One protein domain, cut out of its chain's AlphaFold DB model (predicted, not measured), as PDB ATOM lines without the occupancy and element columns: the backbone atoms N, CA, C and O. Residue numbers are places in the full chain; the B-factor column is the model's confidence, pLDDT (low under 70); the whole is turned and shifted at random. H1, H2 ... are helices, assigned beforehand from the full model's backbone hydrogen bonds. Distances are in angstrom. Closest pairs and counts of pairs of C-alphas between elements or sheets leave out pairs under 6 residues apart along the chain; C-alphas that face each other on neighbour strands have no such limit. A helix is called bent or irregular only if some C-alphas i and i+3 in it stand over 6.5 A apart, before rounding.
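What this domain is: This is residues 10 to 95 of the 101 residues of the protein "CDP-diglyceride synthetase" of Skermanella stibiiresistens SB22 (UniProt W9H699). Three helices fold back and forth, with the bent helix H2 in the middle, H1 packed on one side of it and the long H3 on the other. H1 and H3 are apart, and the last turns of H3 with the end, residues 89 to 95, stick out free. The printed part has 86 residues with three named helices, in the order H1, H2, H3, and no named strand; its class is all helix. The whole is only just compact, close to loose, with a radius of gyration of the C-alphas of 14.2 A, and spans 38 by 29 by 23 A.

Where its parts are: Find C-alpha 70 at (-11.130, 19.282, 56.160); from there H3, the longest helix, runs through residues 70 to 93 for 34.8 A to C-alpha 93 at (-34.799, -5.382, 49.844). H2 is residues 44 to 65, by its hydrogen bonds assigned as one helix, but bent: C-alphas 51 and 54 are 7.2 A apart. Read it as two arms at a steep tilt of 45 degrees, H2a, residues 44 to 51, 10.8 A long, and H2b, residues 54 to 65, 17.4 A long. H2b is itself irregular, with C-alphas 61 and 64 at 7.0 A. Go back to C-alpha 10 at (-15.842, 21.189, 32.965), where H1 begins; it is residues 10 to 32, 32.6 A long. H1 is neither bent nor irregular, but only just: C-alphas 23 and 26 are 6.2 A apart.

How they stand to each other: Start at H3, whose residues 73 to 81 alone touch H2b, closest at the C-alphas of Phe 56 and Val 77, 5.7 A apart. These two form a helical hairpin, a shallow tilt of 28 degrees, opposite ways. Residues 81 to 85 of H3 alone touch H2a, closest at the C-alphas of Gln 51 and Thr 81, 5.3 A, about perpendicular at 73 degrees, but only just. Now look at H1, which touches H2b with 28 pairs of C-alphas within 8 A, the closest those of Gly 19 and Cys 58, 4.2 A. They run opposite ways at 36 degrees, a steep tilt but only just. With residues 24 to 27 alone H1 only just touches H2a, with 3 pairs of C-alphas within 8 A, the closest Asn 27 and Asp 50 at 7.0 A; this is a helical hairpin at a shallow tilt of 22 degrees, opposite ways. The helix packing is part aligned, part crossed: two of the four touching pairs are at a shallow tilt. In H2a and H3 every O i to N i+4 pair is within hydrogen-bond range; in H1 17 of 19 are, in H2b 6 of 8.

The domain as a whole: The two C-alphas farthest apart are those of Asp 35 and Arg 67, 41.2 A. The printed part has no cut. The link from H1 to H2 is long, with 11 residues, and that from H2 to H3 is tight, with 4. The mean pLDDT of the printed part is 93.4, and no printed residue is under 70.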
ATOM      1  N   ALA A  10     -16.658  22.182  33.665       97.12
ATOM      2  CA  ALA A  10     -15.842  21.189  32.965       97.12
ATOM      3  C   ALA A  10     -14.624  20.740  33.790       97.12
ATOM      4  O   ALA A  10     -14.288  19.559  33.789       97.12
ATOM      5  N   VAL A  11     -13.999  21.661  34.534       96.88
ATOM      6  CA  VAL A  11     -12.868  21.344  35.420       96.88
ATOM      7  C   VAL A  11     -13.343  20.449  36.556       96.88
ATOM      8  O   VAL A  11     -12.757  19.399  36.798       96.88
ATOM      9  N   TYR A  12     -14.446  20.813  37.212       97.06
ATOM     10  CA  TYR A  12     -15.005  19.988  38.280       97.06
ATOM     11  C   TYR A  12     -15.474  18.620  37.784       97.06
ATOM     12  O   TYR A  12     -15.217  17.625  38.453       97.06
ATOM     13  N   GLY A  13     -16.091  18.544  36.603       97.06
ATOM     14  CA  GLY A  13     -16.465  17.276  35.976       97.06
ATOM     15  C   GLY A  13     -15.253  16.383  35.697       97.06
ATOM     16  O   GLY A  13     -15.285  15.194  36.010       97.06
ATOM     17  N   LEU A  14     -14.159  16.959  35.187       97.81
ATOM     18  CA  LEU A  14     -12.898  16.243  34.984       97.81
ATOM     19  C   LEU A  14     -12.329  15.729  36.314       97.81
ATOM     20  O   LEU A  14     -11.971  14.557  36.408       97.81
ATOM     21  N   LEU A  15     -12.273  16.576  37.347       97.88
ATOM     22  CA  LEU A  15     -11.768  16.203  38.672       97.88
ATOM     23  C   LEU A  15     -12.607  15.095  39.318       97.88
ATOM     24  O   LEU A  15     -12.039  14.169  39.890       97.88
ATOM     25  N   TYR A  16     -13.935  15.156  39.189       96.50
ATOM     26  CA  TYR A  16     -14.831  14.087  39.632       96.50
ATOM     27  C   TYR A  16     -14.538  12.777  38.900       96.50
ATOM     28  O   TYR A  16     -14.309  11.758  39.544       96.50
ATOM     29  N   GLY A  17     -14.496  12.795  37.564       96.94
ATOM     30  CA  GLY A  17     -14.244  11.591  36.770       96.94
ATOM     31  C   GLY A  17     -12.874  10.966  37.049       96.94
ATOM     32  O   GLY A  17     -12.765   9.745  37.185       96.94
ATOM     33  N   LEU A  18     -11.834  11.794  37.188       97.19
ATOM     34  CA  LEU A  18     -10.487  11.345  37.539       97.19
ATOM     35  C   LEU A  18     -10.419  10.813  38.969       97.19
ATOM     36  O   LEU A  18      -9.883   9.730  39.176       97.19
ATOM     37  N   GLY A  19     -10.974  11.536  39.943       97.38
ATOM     38  CA  GLY A  19     -10.999  11.109  41.342       97.38
ATOM     39  C   GLY A  19     -11.742   9.793  41.527       97.38
ATOM     40  O   GLY A  19     -11.249   8.907  42.213       97.38
ATOM     41  N   TYR A  20     -12.874   9.628  40.847       96.81
ATOM     42  CA  TYR A  20     -13.615   8.375  40.823       96.81
ATOM     43  C   TYR A  20     -12.755   7.236  40.249       96.81
ATOM     44  O   TYR A  20     -12.470   6.250  40.928       96.81
ATOM     45  N   SER A  21     -12.257   7.410  39.020       96.25
ATOM     46  CA  SER A  21     -11.561   6.344  38.289       96.25
ATOM     47  C   SER A  21     -10.230   5.950  38.940       96.25
ATOM     48  O   SER A  21      -9.932   4.767  39.082       96.25
ATOM     49  N   LEU A  22      -9.413   6.925  39.353       96.00
ATOM     50  CA  LEU A  22      -8.078   6.671  39.906       96.00
ATOM     51  C   LEU A  22      -8.113   5.943  41.249       96.00
ATOM     52  O   LEU A  22      -7.142   5.263  41.577       96.00
ATOM     53  N   PHE A  23      -9.193   6.083  42.018       95.06
ATOM     54  CA  PHE A  23      -9.300   5.475  43.344       95.06
ATOM     55  C   PHE A  23     -10.075   4.156  43.335       95.06
ATOM     56  O   PHE A  23      -9.721   3.264  44.103       95.06
ATOM     57  N   GLU A  24     -11.030   3.967  42.421       94.06
ATOM     58  CA  GLU A  24     -11.707   2.673  42.257       94.06
ATOM     59  C   GLU A  24     -10.797   1.619  41.588       94.06
ATOM     60  O   GLU A  24     -10.788   0.437  41.960       94.06
ATOM     61  N   LEU A  25      -9.993   2.023  40.594       93.38
ATOM     62  CA  LEU A  25      -9.182   1.094  39.795       93.38
ATOM     63  C   LEU A  25      -8.175   0.266  40.620       93.38
ATOM     64  O   LEU A  25      -8.136  -0.955  40.425       93.38
ATOM     65  N   PRO A  26      -7.377   0.844  41.546       90.06
ATOM     66  CA  PRO A  26      -6.435   0.079  42.361       90.06
ATOM     67  C   PRO A  26      -7.123  -1.003  43.193       90.06
ATOM     68  O   PRO A  26      -6.623  -2.122  43.301       90.06
ATOM     69  N   ASN A  27      -8.291  -0.694  43.750       89.00
ATOM     70  CA  ASN A  27      -9.049  -1.634  44.556       89.00
ATOM     71  C   ASN A  27      -9.595  -2.789  43.699       89.00
ATOM     72  O   ASN A  27      -9.405  -3.966  44.018       89.00
ATOM     73  N   SER A  28     -10.163  -2.474  42.534       88.81
ATOM     74  CA  SER A  28     -10.560  -3.478  41.542       88.81
ATOM     75  C   SER A  28      -9.397  -4.372  41.103       88.81
ATOM     76  O   SER A  28      -9.554  -5.594  41.048       88.81
ATOM     77  N   PHE A  29      -8.212  -3.804  40.875       91.31
ATOM     78  CA  PHE A  29      -7.002  -4.560  40.551       91.31
ATOM     79  C   PHE A  29      -6.585  -5.509  41.688       91.31
ATOM     80  O   PHE A  29      -6.383  -6.703  41.454       91.31
ATOM     81  N   LEU A  30      -6.539  -5.024  42.933       89.38
ATOM     82  CA  LEU A  30      -6.205  -5.834  44.110       89.38
ATOM     83  C   LEU A  30      -7.213  -6.963  44.365       89.38
ATOM     84  O   LEU A  30      -6.825  -8.035  44.831       89.38
ATOM     85  N   LYS A  31      -8.500  -6.758  44.058       89.12
ATOM     86  CA  LYS A  31      -9.514  -7.824  44.119       89.12
ATOM     87  C   LYS A  31      -9.219  -8.935  43.112       89.12
ATOM     88  O   LYS A  31      -9.348 -10.107  43.458       89.12
ATOM     89  N   ARG A  32      -8.791  -8.595  41.890       91.56
ATOM     90  CA  ARG A  32      -8.430  -9.588  40.860       91.56
ATOM     91  C   ARG A  32      -7.194 -10.401  41.230       91.56
ATOM     92  O   ARG A  32      -7.174 -11.592  40.960       91.56
ATOM     93  N   GLN A  33      -6.221  -9.799  41.910       92.19
ATOM     94  CA  GLN A  33      -5.056 -10.529  42.428       92.19
ATOM     95  C   GLN A  33      -5.396 -11.533  43.542       92.19
ATOM     96  O   GLN A  33      -4.572 -12.384  43.863       92.19
ATOM     97  N   ARG A  34      -6.587 -11.432  44.144       87.62
ATOM     98  CA  ARG A  34      -7.083 -12.331  45.199       87.62
ATOM     99  C   ARG A  34      -8.179 -13.285  44.709       87.62
ATOM    100  O   ARG A  34      -8.944 -13.784  45.527       87.62
ATOM    101  N   ASP A  35      -8.306 -13.477  43.394       87.62
ATOM    102  CA  ASP A  35      -9.311 -14.341  42.749       87.62
ATOM    103  C   ASP A  35     -10.783 -14.013  43.072       87.62
ATOM    104  O   ASP A  35     -11.691 -14.788  42.764       87.62
ATOM    105  N   ILE A  36     -11.059 -12.830  43.625       87.12
ATOM    106  CA  ILE A  36     -12.429 -12.336  43.789       87.12
ATOM    107  C   ILE A  36     -12.940 -12.013  42.390       87.12
ATOM    108  O   ILE A  36     -12.304 -11.220  41.694       87.12
ATOM    109  N   ARG A  37     -14.068 -12.585  41.959       85.44
ATOM    110  CA  ARG A  37     -14.631 -12.372  40.610       85.44
ATOM    111  C   ARG A  37     -15.416 -11.056  40.500       85.44
ATOM    112  O   ARG A  37     -15.804 -10.481  41.519       85.44
ATOM    113  N   PRO A  38     -15.637 -10.505  39.289       80.94
ATOM    114  CA  PRO A  38     -16.550  -9.373  39.127       80.94
ATOM    115  C   PRO A  38     -17.936  -9.722  39.684       80.94
ATOM    116  O   PRO A  38     -18.447 -10.802  39.403       80.94
ATOM    117  N   GLY A  39     -18.521  -8.832  40.487       76.44
ATOM    118  CA  GLY A  39     -19.833  -9.049  41.109       76.44
ATOM    119  C   GLY A  39     -19.845  -9.988  42.320       76.44
ATOM    120  O   GLY A  39     -20.904 -10.187  42.898       76.44
ATOM    121  N   GLN A  40     -18.699 -10.544  42.719       79.44
ATOM    122  CA  GLN A  40     -18.570 -11.305  43.959       79.44
ATOM    123  C   GLN A  40     -18.137 -10.365  45.086       79.44
ATOM    124  O   GLN A  40     -17.113  -9.687  44.949       79.44
ATOM    125  N   ALA A  41     -18.873 -10.343  46.198       75.19
ATOM    126  CA  ALA A  41     -18.421  -9.617  47.376       75.19
ATOM    127  C   ALA A  41     -17.165 -10.280  47.960       75.19
ATOM    128  O   ALA A  41     -17.073 -11.501  48.110       75.19
ATOM    129  N   GLY A  42     -16.169  -9.451  48.277       81.00
ATOM    130  CA  GLY A  42     -15.034  -9.873  49.088       81.00
ATOM    131  C   GLY A  42     -15.403  -9.957  50.572       81.00
ATOM    132  O   GLY A  42     -16.550  -9.772  50.970       81.00
ATOM    133  N   ALA A  43     -14.400 -10.170  51.423       84.38
ATOM    134  CA  ALA A  43     -14.566  -9.977  52.862       84.38
ATOM    135  C   ALA A  43     -15.041  -8.544  53.185       84.38
ATOM    136  O   ALA A  43     -14.754  -7.609  52.437       84.38
ATOM    137  N   LEU A  44     -15.697  -8.355  54.335       85.06
ATOM    138  CA  LEU A  44     -16.258  -7.065  54.766       85.06
ATOM    139  C   LEU A  44     -15.307  -5.853  54.600       85.06
ATOM    140  O   LEU A  44     -15.772  -4.819  54.126       85.06
ATOM    141  N   PRO A  45     -13.990  -5.941  54.893       86.00
ATOM    142  CA  PRO A  45     -13.073  -4.823  54.656       86.00
ATOM    143  C   PRO A  45     -12.976  -4.399  53.184       86.00
ATOM    144  O   PRO A  45     -12.818  -3.216  52.904       86.00
ATOM    145  N   HIS A  46     -13.095  -5.341  52.244       87.00
ATOM    146  CA  HIS A  46     -13.115  -5.039  50.812       87.00
ATOM    147  C   HIS A  46     -14.412  -4.354  50.407       87.00
ATOM    148  O   HIS A  46     -14.367  -3.397  49.653       87.00
ATOM    149  N   VAL A  47     -15.548  -4.789  50.957       88.06
ATOM    150  CA  VAL A  47     -16.842  -4.139  50.703       88.06
ATOM    151  C   VAL A  47     -16.828  -2.695  51.207       88.06
ATOM    152  O   VAL A  47     -17.251  -1.793  50.497       88.06
ATOM    153  N   LEU A  48     -16.298  -2.452  52.408       89.38
ATOM    154  CA  LEU A  48     -16.187  -1.094  52.946       89.38
ATOM    155  C   LEU A  48     -15.238  -0.219  52.118       89.38
ATOM    156  O   LEU A  48     -15.544   0.948  51.885       89.38
ATOM    157  N   LEU A  49     -14.117  -0.779  51.657       90.69
ATOM    158  CA  LEU A  49     -13.183  -0.068  50.786       90.69
ATOM    159  C   LEU A  49     -13.816   0.253  49.424       90.69
ATOM    160  O   LEU A  49     -13.718   1.395  48.992       90.69
ATOM    161  N   ASP A  50     -14.523  -0.706  48.815       90.56
ATOM    162  CA  ASP A  50     -15.287  -0.539  47.568       90.56
ATOM    163  C   ASP A  50     -16.315   0.599  47.665       90.56
ATOM    164  O   ASP A  50     -16.538   1.311  46.695       90.56
ATOM    165  N   GLN A  51     -16.975   0.781  48.815       92.81
ATOM    166  CA  GLN A  51     -17.967   1.856  48.954       92.81
ATOM    167  C   GLN A  51     -17.347   3.234  49.217       92.81
ATOM    168  O   GLN A  51     -18.002   4.254  48.973       92.81
ATOM    169  N   ALA A  52     -16.124   3.274  49.751       95.25
ATOM    170  CA  ALA A  52     -15.463   4.500  50.185       95.25
ATOM    171  C   ALA A  52     -14.447   5.046  49.169       95.25
ATOM    172  O   ALA A  52     -14.196   6.251  49.165       95.25
ATOM    173  N   ASP A  53     -13.846   4.192  48.335       95.00
ATOM    174  CA  ASP A  53     -12.701   4.524  47.478       95.00
ATOM    175  C   ASP A  53     -12.969   5.698  46.523       95.00
ATOM    176  O   ASP A  53     -12.271   6.711  46.557       95.00
ATOM    177  N   SER A  54     -14.027   5.607  45.730       95.12
ATOM    178  CA  SER A  54     -14.447   6.580  44.731       95.12
ATOM    179  C   SER A  54     -14.888   7.897  45.365       95.12
ATOM    180  O   SER A  54     -14.524   8.972  44.882       95.12
ATOM    181  N   VAL A  55     -15.613   7.838  46.486       96.25
ATOM    182  CA  VAL A  55     -16.022   9.016  47.268       96.25
ATOM    183  C   VAL A  55     -14.797   9.749  47.799       96.25
ATOM    184  O   VAL A  55     -14.683  10.969  47.642       96.25
ATOM    185  N   PHE A  56     -13.880   9.009  48.422       96.81
ATOM    186  CA  PHE A  56     -12.635   9.550  48.943       96.81
ATOM    187  C   PHE A  56     -11.811  10.185  47.823       96.81
ATOM    188  O   PHE A  56     -11.395  11.335  47.955       96.81
ATOM    189  N   GLY A  57     -11.653   9.486  46.697       96.75
ATOM    190  CA  GLY A  57     -10.946   9.984  45.524       96.75
ATOM    191  C   GLY A  57     -11.541  11.273  44.962       96.75
ATOM    192  O   GLY A  57     -10.808  12.232  44.716       96.75
ATOM    193  N   CYS A  58     -12.868  11.346  44.822       97.50
ATOM    194  CA  CYS A  58     -13.557  12.554  44.367       97.50
ATOM    195  C   CYS A  58     -13.336  13.730  45.323       97.50
ATOM    196  O   CYS A  58     -12.912  14.802  44.894       97.50
ATOM    197  N   LEU A  59     -13.598  13.553  46.622       97.12
ATOM    198  CA  LEU A  59     -13.463  14.643  47.592       97.12
ATOM    199  C   LEU A  59     -12.008  15.101  47.738       97.12
ATOM    200  O   LEU A  59     -11.768  16.302  47.852       97.12
ATOM    201  N   LEU A  60     -11.045  14.179  47.667       96.81
ATOM    202  CA  LEU A  60      -9.621  14.497  47.694       96.81
ATOM    203  C   LEU A  60      -9.186  15.299  46.459       96.81
ATOM    204  O   LEU A  60      -8.481  16.294  46.606       96.81
ATOM    205  N   MET A  61      -9.628  14.904  45.259       97.06
ATOM    206  CA  MET A  61      -9.323  15.630  44.019       97.06
ATOM    207  C   MET A  61      -9.964  17.017  43.978       97.06
ATOM    208  O   MET A  61      -9.376  17.953  43.444       97.06
ATOM    209  N   LEU A  62     -11.157  17.170  44.554       96.62
ATOM    210  CA  LEU A  62     -11.862  18.449  44.594       96.62
ATOM    211  C   LEU A  62     -11.327  19.383  45.677       96.62
ATOM    212  O   LEU A  62     -11.354  20.594  45.479       96.62
ATOM    213  N   TYR A  63     -10.840  18.849  46.801       96.56
ATOM    214  CA  TYR A  63     -10.397  19.622  47.964       96.56
ATOM    215  C   TYR A  63      -9.522  20.843  47.614       96.56
ATOM    216  O   TYR A  63      -9.926  21.945  47.992       96.56
ATOM    217  N   PRO A  64      -8.418  20.724  46.844       95.56
ATOM    218  CA  PRO A  64      -7.550  21.864  46.529       95.56
ATOM    219  C   PRO A  64      -8.173  22.898  45.575       95.56
ATOM    220  O   PRO A  64      -7.697  24.027  45.519       95.56
ATOM    221  N   PHE A  65      -9.238  22.543  44.851       96.06
ATOM    222  CA  PHE A  65      -9.956  23.421  43.914       96.06
ATOM    223  C   PHE A  65     -11.258  23.954  44.518       96.06
ATOM    224  O   PHE A  65     -12.191  24.340  43.812       96.06
ATOM    225  N   SER A  66     -11.376  23.896  45.840       94.75
ATOM    226  CA  SER A  66     -12.621  24.119  46.552       94.75
ATOM    227  C   SER A  66     -12.360  24.876  47.851       94.75
ATOM    228  O   SER A  66     -11.247  24.940  48.360       94.75
ATOM    229  N   ARG A  67     -13.424  25.420  48.429       95.44
ATOM    230  CA  ARG A  67     -13.449  26.021  49.768       95.44
ATOM    231  C   ARG A  67     -13.992  25.043  50.813       95.44
ATOM    232  O   ARG A  67     -14.693  25.448  51.739       95.44
ATOM    233  N   MET A  68     -13.798  23.742  50.604       95.31
ATOM    234  CA  MET A  68     -14.156  22.723  51.590       95.31
ATOM    235  C   MET A  68     -13.283  22.854  52.833       95.31
ATOM    236  O   MET A  68     -12.077  23.051  52.730       95.31
ATOM    237  N   SER A  69     -13.875  22.682  54.014       96.38
ATOM    238  CA  SER A  69     -13.084  22.425  55.214       96.38
ATOM    239  C   SER A  69     -12.661  20.957  55.252       96.38
ATOM    240  O   SER A  69     -13.348  20.082  54.721       96.38
ATOM    241  N   PHE A  70     -11.559  20.664  55.937       95.81
ATOM    242  CA  PHE A  70     -11.130  19.282  56.160       95.81
ATOM    243  C   PHE A  70     -12.222  18.440  56.849       95.81
ATOM    244  O   PHE A  70     -12.479  17.303  56.462       95.81
ATOM    245  N   THR A  71     -12.933  19.024  57.819       97.00
ATOM    246  CA  THR A  71     -14.067  18.375  58.491       97.00
ATOM    247  C   THR A  71     -15.183  18.019  57.516       97.00
ATOM    248  O   THR A  71     -15.761  16.942  57.632       97.00
ATOM    249  N   PHE A  72     -15.469  18.890  56.542       96.12
ATOM    250  CA  PHE A  72     -16.454  18.601  55.505       96.12
ATOM    251  C   PHE A  72     -16.037  17.381  54.681       96.12
ATOM    252  O   PHE A  72     -16.858  16.499  54.450       96.12
ATOM    253  N   VAL A  73     -14.769  17.307  54.268       96.88
ATOM    254  CA  VAL A  73     -14.248  16.163  53.504       96.88
ATOM    255  C   VAL A  73     -14.417  14.870  54.298       96.88
ATOM    256  O   VAL A  73     -14.996  13.915  53.787       96.88
ATOM    257  N   LEU A  74     -13.987  14.847  55.561       96.75
ATOM    258  CA  LEU A  74     -14.076  13.648  56.395       96.75
ATOM    259  C   LEU A  74     -15.530  13.220  56.646       96.75
ATOM    260  O   LEU A  74     -15.865  12.046  56.494       96.75
ATOM    261  N   ALA A  75     -16.404  14.172  56.984       97.56
ATOM    262  CA  ALA A  75     -17.827  13.908  57.173       97.56
ATOM    263  C   ALA A  75     -18.488  13.421  55.876       97.56
ATOM    264  O   ALA A  75     -19.294  12.494  55.912       97.56
ATOM    265  N   GLY A  76     -18.111  14.001  54.734       96.69
ATOM    266  CA  GLY A  76     -18.573  13.596  53.411       96.69
ATOM    267  C   GLY A  76     -18.198  12.152  53.090       96.69
ATOM    268  O   GLY A  76     -19.071  11.384  52.697       96.69
ATOM    269  N   VAL A  77     -16.942  11.750  53.323       96.94
ATOM    270  CA  VAL A  77     -16.499  10.361  53.114       96.94
ATOM    271  C   VAL A  77     -17.351   9.390  53.927       96.94
ATOM    272  O   VAL A  77     -17.884   8.434  53.368       96.94
ATOM    273  N   VAL A  78     -17.542   9.653  55.222       97.25
ATOM    274  CA  VAL A  78     -18.356   8.791  56.095       97.25
ATOM    275  C   VAL A  78     -19.810   8.743  55.623       97.25
ATOM    276  O   VAL A  78     -20.377   7.661  55.479       97.25
ATOM    277  N   PHE A  79     -20.405   9.904  55.346       97.81
ATOM    278  CA  PHE A  79     -21.806  10.012  54.958       97.81
ATOM    279  C   PHE A  79     -22.098   9.316  53.626       97.81
ATOM    280  O   PHE A  79     -23.021   8.510  53.550       97.81
ATOM    281  N   PHE A  80     -21.310   9.582  52.583       96.94
ATOM    282  CA  PHE A  80     -21.535   8.984  51.267       96.94
ATOM    283  C   PHE A  80     -21.202   7.489  51.243       96.94
ATOM    284  O   PHE A  80     -21.911   6.735  50.587       96.94
ATOM    285  N   THR A  81     -20.217   7.032  52.024       95.88
ATOM    286  CA  THR A  81     -19.979   5.588  52.209       95.88
ATOM    287  C   THR A  81     -21.194   4.918  52.856       95.88
ATOM    288  O   THR A  81     -21.662   3.882  52.388       95.88
ATOM    289  N   ALA A  82     -21.758   5.524  53.908       96.44
ATOM    290  CA  ALA A  82     -22.977   5.022  54.540       96.44
ATOM    291  C   ALA A  82     -24.175   5.045  53.576       96.44
ATOM    292  O   ALA A  82     -24.962   4.100  53.553       96.44
ATOM    293  N   LEU A  83     -24.288   6.089  52.748       97.12
ATOM    294  CA  LEU A  83     -25.322   6.199  51.723       97.12
ATOM    295  C   LEU A  83     -25.201   5.091  50.671       97.12
ATOM    296  O   LEU A  83     -26.217   4.507  50.302       97.12
ATOM    297  N   HIS A  84     -23.988   4.757  50.224       94.75
ATOM    298  CA  HIS A  84     -23.755   3.640  49.309       94.75
ATOM    299  C   HIS A  84     -24.177   2.299  49.917       94.75
ATOM    300  O   HIS A  84     -24.908   1.538  49.283       94.75
ATOM    301  N   LEU A  85     -23.790   2.025  51.167       94.19
ATOM    302  CA  LEU A  85     -24.206   0.806  51.871       94.19
ATOM    303  C   LEU A  85     -25.733   0.743  52.024       94.19
ATOM    304  O   LEU A  85     -26.340  -0.297  51.771       94.19
ATOM    305  N   ALA A  86     -26.369   1.864  52.378       96.19
ATOM    306  CA  ALA A  86     -27.821   1.955  52.481       96.19
ATOM    307  C   ALA A  86     -28.505   1.722  51.124       96.19
ATOM    308  O   ALA A  86     -29.489   0.989  51.057       96.19
ATOM    309  N   ALA A  87     -27.975   2.289  50.038       95.94
ATOM    310  CA  ALA A  87     -28.492   2.078  48.690       95.94
ATOM    311  C   ALA A  87     -28.381   0.607  48.262       95.94
ATOM    312  O   ALA A  87     -29.359   0.043  47.772       95.94
ATOM    313  N   ASN A  88     -27.239  -0.043  48.509       93.69
ATOM    314  CA  ASN A  88     -27.064  -1.472  48.225       93.69
ATOM    315  C   ASN A  88     -28.071  -2.327  49.000       93.69
ATOM    316  O   ASN A  88     -28.699  -3.217  48.423       93.69
ATOM    317  N   TYR A  89     -28.290  -2.001  50.275       94.69
ATOM    318  CA  TYR A  89     -29.262  -2.699  51.104       94.69
ATOM    319  C   TYR A  89     -30.704  -2.489  50.622       94.69
ATOM    320  O   TYR A  89     -31.479  -3.440  50.551       94.69
ATOM    321  N   LEU A  90     -31.071  -1.270  50.218       97.06
ATOM    322  CA  LEU A  90     -32.379  -0.993  49.619       97.06
ATOM    323  C   LEU A  90     -32.588  -1.790  48.324       97.06
ATOM    324  O   LEU A  90     -33.646  -2.389  48.140       97.06
ATOM    325  N   LEU A  91     -31.574  -1.868  47.456       95.56
ATOM    326  CA  LEU A  91     -31.630  -2.681  46.235       95.56
ATOM    327  C   LEU A  91     -31.813  -4.173  46.546       95.56
ATOM    328  O   LEU A  91     -32.556  -4.859  45.839       95.56
ATOM    329  N   PHE A  92     -31.188  -4.668  47.613       94.81
ATOM    330  CA  PHE A  92     -31.402  -6.026  48.108       94.81
ATOM    331  C   PHE A  92     -32.840  -6.242  48.605       94.81
ATOM    332  O   PHE A  92     -33.480  -7.218  48.213       94.81
ATOM    333  N   LEU A  93     -33.399  -5.312  49.392       96.81
ATOM    334  CA  LEU A  93     -34.799  -5.382  49.844       96.81
ATOM    335  C   LEU A  93     -35.790  -5.372  48.672       96.81
ATOM    336  O   LEU A  93     -36.792  -6.087  48.691       96.81
ATOM    337  N   CYS A  94     -35.483  -4.615  47.617       97.44
ATOM    338  CA  CYS A  94     -36.237  -4.609  46.366       97.44
ATOM    339  C   CYS A  94     -36.003  -5.858  45.494       97.44
ATOM    340  O   CYS A  94     -36.591  -5.951  44.418       97.44
ATOM    341  N   LYS A  95     -35.168  -6.813  45.931       94.81
ATOM    342  CA  LYS A  95     -34.769  -8.024  45.189       94.81
ATOM    343  C   LYS A  95     -34.094  -7.735  43.841       94.81
ATOM    344  O   LYS A  95     -34.119  -8.571  42.942       94.81
TER     345      LYS A  95